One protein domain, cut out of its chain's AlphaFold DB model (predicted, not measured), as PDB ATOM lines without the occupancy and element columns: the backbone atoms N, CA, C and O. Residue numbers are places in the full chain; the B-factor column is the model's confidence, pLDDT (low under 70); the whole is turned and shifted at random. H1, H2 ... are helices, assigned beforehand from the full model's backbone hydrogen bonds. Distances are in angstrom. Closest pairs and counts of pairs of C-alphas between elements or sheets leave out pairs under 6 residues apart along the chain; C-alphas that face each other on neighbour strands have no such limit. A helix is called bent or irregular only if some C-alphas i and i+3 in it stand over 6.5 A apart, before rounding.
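What this domain is: This is residues 126 to 191 of the 342 residues of an uncharacterized protein of Xanthobacter autotrophicus (UniProt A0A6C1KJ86). Picture a lopsided helical hairpin: the short helix H1 folds back beside part of a much longer bent helix, H2, and beyond that part residues 169 to 191, of which 169 to 189 belong to H2, stick out alone. H2 makes the long axis, and a short link at the other end joins it to H1. The printed part has 66 residues with two named helices, H1 then H2, and no named strand; the class is all helix. It is extended, with a radius of gyration of the C-alphas of 19.3 A, and spans 62 by 19 by 15 A, a rod.

Where its parts are: Find C-alpha 126 at (-0.038, -32.137, 42.582); from there H1, residues 126 to 141, runs 21.7 A to C-alpha 141 at (15.956, -20.121, 50.927). By its hydrogen bonds H2, residues 148 to 189, was assigned as one helix, but it is bent: C-alphas 175 and 178 are 6.8 A apart. Its arm H2a, residues 148 to 175, covers 41.1 A, and its arm H2b, residues 178 to 189, covers 16.4 A and ends at C-alpha 189 at (0.318, -49.188, 9.823).

How they stand to each other: Look first at H1 and H2a, a helical hairpin: they touch, and H2a does so with residues 157 to 168 alone. Their closest C-alphas, of Met 126 and Ala 168, are 7.0 A apart. They run opposite ways at a shallow tilt of 22 degrees. Past the bend, H2b stands at a steep tilt of 41 degrees to H2a and is apart from H1. In H1, H2a and H2b every O i to N i+4 pair is within hydrogen-bond range.

The domain as a whole: Look to Ala 147 and Trp 190 for the two C-alphas farthest apart, 62.4 A. Without residues 169 to 191, which stand free, the body spans 33 by 16 by 9 A. The printed part has no cut, and the link from H1 to H2, six residues, is short. The mean pLDDT of the printed part is 86.3, and no printed residue is under 70.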
ATOM      1  N   MET A 126      -1.495 -32.028  42.400       87.00
ATOM      2  CA  MET A 126      -0.038 -32.137  42.582       87.00
ATOM      3  C   MET A 126       0.702 -30.827  42.264       87.00
ATOM      4  O   MET A 126       1.719 -30.509  42.883       87.00
ATOM      5  N   ARG A 127       0.201 -30.034  41.313       88.31
ATOM      6  CA  ARG A 127       0.749 -28.711  40.991       88.31
ATOM      7  C   ARG A 127       0.489 -27.704  42.108       88.31
ATOM      8  O   ARG A 127       1.375 -26.902  42.402       88.31
ATOM      9  N   LEU A 128      -0.698 -27.730  42.709       85.25
ATOM     10  CA  LEU A 128      -1.047 -26.868  43.833       85.25
ATOM     11  C   LEU A 128      -0.233 -27.237  45.080       85.25
ATOM     12  O   LEU A 128       0.280 -26.340  45.746       85.25
ATOM     13  N   GLU A 129      -0.025 -28.536  45.328       87.06
ATOM     14  CA  GLU A 129       0.903 -29.041  46.349       87.06
ATOM     15  C   GLU A 129       2.306 -28.450  46.127       87.06
ATOM     16  O   GLU A 129       2.846 -27.790  47.012       87.06
ATOM     17  N   LEU A 130       2.858 -28.564  44.910       89.81
ATOM     18  CA  LEU A 130       4.168 -27.991  44.579       89.81
ATOM     19  C   LEU A 130       4.214 -26.470  44.777       89.81
ATOM     20  O   LEU A 130       5.247 -25.945  45.187       89.81
ATOM     21  N   LEU A 131       3.133 -25.752  44.463       87.06
ATOM     22  CA  LEU A 131       3.079 -24.301  44.629       87.06
ATOM     23  C   LEU A 131       3.149 -23.912  46.111       87.06
ATOM     24  O   LEU A 131       3.939 -23.036  46.462       87.06
ATOM     25  N   GLY A 132       2.405 -24.606  46.976       83.56
ATOM     26  CA  GLY A 132       2.480 -24.407  48.425       83.56
ATOM     27  C   GLY A 132       3.869 -24.731  48.987       83.56
ATOM     28  O   GLY A 132       4.444 -23.941  49.735       83.56
ATOM     29  N   GLU A 133       4.454 -25.851  48.558       86.12
ATOM     30  CA  GLU A 133       5.824 -26.245  48.912       86.12
ATOM     31  C   GLU A 133       6.860 -25.210  48.468       86.12
ATOM     32  O   GLU A 133       7.761 -24.849  49.225       86.12
ATOM     33  N   LYS A 134       6.710 -24.687  47.247       85.88
ATOM     34  CA  LYS A 134       7.590 -23.673  46.673       85.88
ATOM     35  C   LYS A 134       7.547 -22.377  47.472       85.88
ATOM     36  O   LYS A 134       8.600 -21.809  47.730       85.88
ATOM     37  N   GLU A 135       6.371 -21.904  47.874       85.75
ATOM     38  CA  GLU A 135       6.262 -20.672  48.666       85.75
ATOM     39  C   GLU A 135       6.982 -20.779  50.016       85.75
ATOM     40  O   GLU A 135       7.620 -19.820  50.461       85.75
ATOM     41  N   LEU A 136       6.897 -21.942  50.670       80.94
ATOM     42  CA  LEU A 136       7.599 -22.209  51.925       80.94
ATOM     43  C   LEU A 136       9.108 -22.350  51.700       80.94
ATOM     44  O   LEU A 136       9.894 -21.731  52.420       80.94
ATOM     45  N   ALA A 137       9.508 -23.096  50.668       84.81
ATOM     46  CA  ALA A 137      10.905 -23.284  50.305       84.81
ATOM     47  C   ALA A 137      11.576 -21.960  49.905       84.81
ATOM     48  O   ALA A 137      12.656 -21.662  50.399       84.81
ATOM     49  N   ASP A 138      10.932 -21.122  49.088       86.25
ATOM     50  CA  ASP A 138      11.471 -19.827  48.651       86.25
ATOM     51  C   ASP A 138      11.658 -18.871  49.850       86.25
ATOM     52  O   ASP A 138      12.682 -18.190  49.956       86.25
ATOM     53  N   LYS A 139      10.719 -18.861  50.811       83.25
ATOM     54  CA  LYS A 139      10.873 -18.113  52.075       83.25
ATOM     55  C   LYS A 139      12.046 -18.632  52.900       83.25
ATOM     56  O   LYS A 139      12.794 -17.828  53.452       83.25
ATOM     57  N   PHE A 140      12.222 -19.946  52.982       82.44
ATOM     58  CA  PHE A 140      13.327 -20.545  53.724       82.44
ATOM     59  C   PHE A 140      14.688 -20.266  53.067       82.44
ATOM     60  O   PHE A 140      15.623 -19.839  53.738       82.44
ATOM     61  N   LEU A 141      14.767 -20.397  51.741       84.38
ATOM     62  CA  LEU A 141      15.956 -20.121  50.927       84.38
ATOM     63  C   LEU A 141      16.398 -18.649  50.966       84.38
ATOM     64  O   LEU A 141      17.539 -18.343  50.627       84.38
ATOM     65  N   SER A 142      15.516 -17.729  51.375       85.00
ATOM     66  CA  SER A 142      15.841 -16.302  51.499       85.00
ATOM     67  C   SER A 142      16.809 -15.978  52.646       85.00
ATOM     68  O   SER A 142      17.360 -14.874  52.683       85.00
ATOM     69  N   LYS A 143      17.031 -16.916  53.579       84.62
ATOM     70  CA  LYS A 143      17.926 -16.755  54.731       84.62
ATOM     71  C   LYS A 143      19.072 -17.773  54.682       84.62
ATOM     72  O   LYS A 143      18.863 -18.899  54.235       84.62
ATOM     73  N   PRO A 144      20.281 -17.410  55.148       86.75
ATOM     74  CA  PRO A 144      21.365 -18.373  55.298       86.75
ATOM     75  C   PRO A 144      21.025 -19.420  56.369       86.75
ATOM     76  O   PRO A 144      20.314 -19.142  57.334       86.75
ATOM     77  N   ILE A 145      21.556 -20.631  56.195       87.75
ATOM     78  CA  ILE A 145      21.429 -21.727  57.159       87.75
ATOM     79  C   ILE A 145      22.536 -21.567  58.203       87.75
ATOM     80  O   ILE A 145      23.714 -21.683  57.875       87.75
ATOM     81  N   GLU A 146      22.156 -21.307  59.453       87.62
ATOM     82  CA  GLU A 146      23.099 -21.071  60.561       87.62
ATOM     83  C   GLU A 146      23.078 -22.186  61.625       87.62
ATOM     84  O   GLU A 146      23.872 -22.159  62.561       87.62
ATOM     85  N   ALA A 147      22.194 -23.180  61.479       87.75
ATOM     86  CA  ALA A 147      21.982 -24.255  62.448       87.75
ATOM     87  C   ALA A 147      21.763 -25.617  61.764       87.75
ATOM     88  O   ALA A 147      21.264 -25.679  60.635       87.75
ATOM     89  N   GLN A 148      22.114 -26.708  62.455       79.25
ATOM     90  CA  GLN A 148      21.980 -28.077  61.938       79.25
ATOM     91  C   GLN A 148      20.512 -28.444  61.692       79.25
ATOM     92  O   GLN A 148      20.187 -29.052  60.678       79.25
ATOM     93  N   GLU A 149      19.611 -27.985  62.555       82.00
ATOM     94  CA  GLU A 149      18.170 -28.211  62.450       82.00
ATOM     95  C   GLU A 149      17.606 -27.611  61.154       82.00
ATOM     96  O   GLU A 149      16.755 -28.207  60.495       82.00
ATOM     97  N   ALA A 150      18.118 -26.447  60.744       81.75
ATOM     98  CA  ALA A 150      17.757 -25.813  59.480       81.75
ATOM     99  C   ALA A 150      18.317 -26.592  58.272       81.75
ATOM    100  O   ALA A 150      17.649 -26.691  57.243       81.75
ATOM    101  N   ALA A 151      19.502 -27.198  58.388       78.69
ATOM    102  CA  ALA A 151      20.037 -28.083  57.350       78.69
ATOM    103  C   ALA A 151      19.205 -29.374  57.206       78.69
ATOM    104  O   ALA A 151      18.903 -29.794  56.087       78.69
ATOM    105  N   ASP A 152      18.772 -29.965  58.322       84.38
ATOM    106  CA  ASP A 152      17.938 -31.170  58.328       84.38
ATOM    107  C   ASP A 152      16.544 -30.895  57.730       84.38
ATOM    108  O   ASP A 152      16.027 -31.705  56.955       84.38
ATOM    109  N   GLN A 153      15.966 -29.712  57.983       81.44
ATOM    110  CA  GLN A 153      14.711 -29.269  57.354       81.44
ATOM    111  C   GLN A 153      14.812 -29.198  55.824       81.44
ATOM    112  O   GLN A 153      13.903 -29.651  55.123       81.44
ATOM    113  N   VAL A 154      15.933 -28.707  55.283       85.06
ATOM    114  CA  VAL A 154      16.171 -28.696  53.828       85.06
ATOM    115  C   VAL A 154      16.217 -30.107  53.261       85.06
ATOM    116  O   VAL A 154      15.635 -30.357  52.205       85.06
ATOM    117  N   ALA A 155      16.874 -31.041  53.950       81.31
ATOM    118  CA  ALA A 155      16.944 -32.429  53.501       81.31
ATOM    119  C   ALA A 155      15.549 -33.080  53.444       81.31
ATOM    120  O   ALA A 155      15.228 -33.781  52.480       81.31
ATOM    121  N   VAL A 156      14.693 -32.803  54.433       85.25
ATOM    122  CA  VAL A 156      13.305 -33.285  54.465       85.25
ATOM    123  C   VAL A 156      12.470 -32.670  53.339       85.25
ATOM    124  O   VAL A 156      11.806 -33.410  52.608       85.25
ATOM    125  N   TRP A 157      12.536 -31.349  53.132       84.81
ATOM    126  CA  TRP A 157      11.813 -30.688  52.038       84.81
ATOM    127  C   TRP A 157      12.272 -31.148  50.659       84.81
ATOM    128  O   TRP A 157      11.437 -31.423  49.798       84.81
ATOM    129  N   SER A 158      13.582 -31.300  50.464       85.06
ATOM    130  CA  SER A 158      14.149 -31.827  49.221       85.06
ATOM    131  C   SER A 158      13.590 -33.216  48.906       85.06
ATOM    132  O   SER A 158      13.110 -33.462  47.796       85.06
ATOM    133  N   LYS A 159      13.536 -34.105  49.907       85.94
ATOM    134  CA  LYS A 159      12.931 -35.431  49.752       85.94
ATOM    135  C   LYS A 159      11.440 -35.350  49.413       85.94
ATOM    136  O   LYS A 159      11.002 -36.031  48.490       85.94
ATOM    137  N   ARG A 160      10.670 -34.511  50.115       84.38
ATOM    138  CA  ARG A 160       9.222 -34.348  49.893       84.38
ATOM    139  C   ARG A 160       8.909 -33.869  48.475       84.38
ATOM    140  O   ARG A 160       8.097 -34.483  47.785       84.38
ATOM    141  N   ILE A 161       9.597 -32.825  48.014       88.81
ATOM    142  CA  ILE A 161       9.456 -32.304  46.646       88.81
ATOM    143  C   ILE A 161       9.900 -33.361  45.620       88.81
ATOM    144  O   ILE A 161       9.248 -33.541  44.590       88.81
ATOM    145  N   GLY A 162      10.970 -34.107  45.911       85.75
ATOM    146  CA  GLY A 162      11.421 -35.229  45.086       85.75
ATOM    147  C   GLY A 162      10.367 -36.334  44.942       85.75
ATOM    148  O   GLY A 162      10.114 -36.809  43.832       85.75
ATOM    149  N   ASP A 163       9.705 -36.713  46.033       86.06
ATOM    150  CA  ASP A 163       8.639 -37.720  46.033       86.06
ATOM    151  C   ASP A 163       7.386 -37.234  45.285       86.06
ATOM    152  O   ASP A 163       6.798 -38.001  44.516       86.06
ATOM    153  N   LEU A 164       7.013 -35.955  45.426       84.25
ATOM    154  CA  LEU A 164       5.951 -35.320  44.635       84.25
ATOM    155  C   LEU A 164       6.261 -35.374  43.131       84.25
ATOM    156  O   LEU A 164       5.436 -35.831  42.339       84.25
ATOM    157  N   LYS A 165       7.485 -35.004  42.738       90.69
ATOM    158  CA  LYS A 165       7.957 -35.093  41.348       90.69
ATOM    159  C   LYS A 165       7.888 -36.528  40.818       90.69
ATOM    160  O   LYS A 165       7.427 -36.753  39.703       90.69
ATOM    161  N   ASN A 166       8.281 -37.515  41.622       85.38
ATOM    162  CA  ASN A 166       8.207 -38.926  41.238       85.38
ATOM    163  C   ASN A 166       6.761 -39.428  41.069       85.38
ATOM    164  O   ASN A 166       6.505 -40.260  40.195       85.38
ATOM    165  N   ARG A 167       5.810 -38.954  41.887       85.94
ATOM    166  CA  ARG A 167       4.375 -39.248  41.708       85.94
ATOM    167  C   ARG A 167       3.846 -38.643  40.407       85.94
ATOM    168  O   ARG A 167       3.215 -39.363  39.633       85.94
ATOM    169  N   ALA A 168       4.171 -37.379  40.141       83.25
ATOM    170  CA  ALA A 168       3.777 -36.692  38.916       83.25
ATOM    171  C   ALA A 168       4.335 -37.388  37.660       83.25
ATOM    172  O   ALA A 168       3.585 -37.651  36.722       83.25
ATOM    173  N   ASP A 169       5.615 -37.782  37.665       86.38
ATOM    174  CA  ASP A 169       6.235 -38.515  36.551       86.38
ATOM    175  C   ASP A 169       5.519 -39.844  36.261       86.38
ATOM    176  O   ASP A 169       5.315 -40.202  35.101       86.38
ATOM    177  N   LYS A 170       5.116 -40.583  37.304       84.25
ATOM    178  CA  LYS A 170       4.378 -41.846  37.148       84.25
ATOM    179  C   LYS A 170       2.987 -41.625  36.561       84.25
ATOM    180  O   LYS A 170       2.607 -42.361  35.653       84.25
ATOM    181  N   ALA A 171       2.252 -40.628  37.055       78.62
ATOM    182  CA  ALA A 171       0.935 -40.276  36.529       78.62
ATOM    183  C   ALA A 171       1.032 -39.859  35.053       78.62
ATOM    184  O   ALA A 171       0.360 -40.436  34.201       78.62
ATOM    185  N   PHE A 172       1.980 -38.976  34.731       86.00
ATOM    186  CA  PHE A 172       2.259 -38.552  33.361       86.00
ATOM    187  C   PHE A 172       2.597 -39.729  32.435       86.00
ATOM    188  O   PHE A 172       2.079 -39.820  31.323       86.00
ATOM    189  N   GLN A 173       3.464 -40.648  32.871       85.38
ATOM    190  CA  GLN A 173       3.807 -41.832  32.081       85.38
ATOM    191  C   GLN A 173       2.598 -42.744  31.861       85.38
ATOM    192  O   GLN A 173       2.415 -43.228  30.744       85.38
ATOM    193  N   ALA A 174       1.775 -42.963  32.889       79.12
ATOM    194  CA  ALA A 174       0.580 -43.795  32.799       79.12
ATOM    195  C   ALA A 174      -0.450 -43.216  31.816       79.12
ATOM    196  O   ALA A 174      -0.964 -43.950  30.975       79.12
ATOM    197  N   GLU A 175      -0.688 -41.905  31.868       78.25
ATOM    198  CA  GLU A 175      -1.577 -41.207  30.932       78.25
ATOM    199  C   GLU A 175      -1.023 -41.210  29.504       78.25
ATOM    200  O   GLU A 175      -1.745 -41.454  28.538       78.25
ATOM    201  N   LYS A 176       0.284 -40.983  29.344       88.00
ATOM    202  CA  LYS A 176       0.923 -40.871  28.028       88.00
ATOM    203  C   LYS A 176       1.132 -42.219  27.332       88.00
ATOM    204  O   LYS A 176       1.118 -42.269  26.100       88.00
ATOM    205  N   ALA A 177       1.331 -43.303  28.080       86.38
ATOM    206  CA  ALA A 177       1.610 -44.639  27.550       86.38
ATOM    207  C   ALA A 177       0.618 -45.122  26.469       86.38
ATOM    208  O   ALA A 177       1.085 -45.490  25.386       86.38
ATOM    209  N   PRO A 178      -0.718 -45.095  26.674       80.25
ATOM    210  CA  PRO A 178      -1.663 -45.541  25.649       80.25
ATOM    211  C   PRO A 178      -1.608 -44.681  24.382       80.25
ATOM    212  O   PRO A 178      -1.763 -45.207  23.283       80.25
ATOM    213  N   HIS A 179      -1.335 -43.379  24.502       87.44
ATOM    214  CA  HIS A 179      -1.203 -42.491  23.346       87.44
ATOM    215  C   HIS A 179       0.082 -42.749  22.558       87.44
ATOM    216  O   HIS A 179       0.060 -42.705  21.328       87.44
ATOM    217  N   LEU A 180       1.190 -43.054  23.240       91.38
ATOM    218  CA  LEU A 180       2.431 -43.452  22.577       91.38
ATOM    219  C   LEU A 180       2.277 -44.786  21.849       91.38
ATOM    220  O   LEU A 180       2.716 -44.891  20.705       91.38
ATOM    221  N   GLU A 181       1.624 -45.778  22.460       88.56
ATOM    222  CA  GLU A 181       1.388 -47.058  21.784       88.56
ATOM    223  C   GLU A 181       0.401 -46.900  20.622       88.56
ATOM    224  O   GLU A 181       0.652 -47.419  19.536       88.56
ATOM    225  N   ALA A 182      -0.663 -46.107  20.783       88.38
ATOM    226  CA  ALA A 182      -1.561 -45.769  19.680       88.38
ATOM    227  C   ALA A 182      -0.810 -45.081  18.528       88.38
ATOM    228  O   ALA A 182      -1.000 -45.441  17.366       88.38
ATOM    229  N   GLY A 183       0.090 -44.143  18.842       92.56
ATOM    230  CA  GLY A 183       0.980 -43.515  17.867       92.56
ATOM    231  C   GLY A 183       1.873 -44.535  17.159       92.56
ATOM    232  O   GLY A 183       1.932 -44.547  15.932       92.56
ATOM    233  N   ARG A 184       2.483 -45.462  17.906       94.44
ATOM    234  CA  ARG A 184       3.342 -46.521  17.356       94.44
ATOM    235  C   ARG A 184       2.585 -47.465  16.421       94.44
ATOM    236  O   ARG A 184       3.117 -47.845  15.382       94.44
ATOM    237  N   LEU A 185       1.341 -47.813  16.747       92.31
ATOM    238  CA  LEU A 185       0.480 -48.629  15.885       92.31
ATOM    239  C   LEU A 185       0.115 -47.904  14.584       92.31
ATOM    240  O   LEU A 185       0.073 -48.524  13.519       92.31
ATOM    241  N   VAL A 186      -0.128 -46.591  14.652       95.25
ATOM    242  CA  VAL A 186      -0.328 -45.760  13.458       95.25
ATOM    243  C   VAL A 186       0.951 -45.727  12.628       95.25
ATOM    244  O   VAL A 186       0.897 -45.998  11.428       95.25
ATOM    245  N   ASP A 187       2.099 -45.460  13.244       95.81
ATOM    246  CA  ASP A 187       3.388 -45.448  12.552       95.81
ATOM    247  C   ASP A 187       3.659 -46.774  11.844       95.81
ATOM    248  O   ASP A 187       4.050 -46.776  10.677       95.81
ATOM    249  N   GLU A 188       3.381 -47.896  12.505       96.19
ATOM    250  CA  GLU A 188       3.561 -49.226  11.932       96.19
ATOM    251  C   GLU A 188       2.597 -49.483  10.765       96.19
ATOM    252  O   GLU A 188       3.024 -49.897   9.686       96.19
ATOM    253  N   LYS A 189       1.313 -49.121  10.911       94.56
ATOM    254  CA  LYS A 189       0.318 -49.188   9.823       94.56
ATOM    255  C   LYS A 189       0.759 -48.408   8.581       94.56
ATOM    256  O   LYS A 189       0.404 -48.782   7.464       94.56
ATOM    257  N   TRP A 190       1.506 -47.321   8.762       96.56
ATOM    258  CA  TRP A 190       1.973 -46.448   7.684       96.56
ATOM    259  C   TRP A 190       3.464 -46.602   7.364       96.56
ATOM    260  O   TRP A 190       3.989 -45.818   6.563       96.56
ATOM    261  N   ARG A 191       4.139 -47.611   7.935       94.50
ATOM    262  CA  ARG A 191       5.574 -47.860   7.743       94.50
ATOM    263  C   ARG A 191       5.916 -48.104   6.278       94.50
ATOM    264  O   ARG A 191       6.913 -47.573   5.799       94.50
TER     265      ARG A 191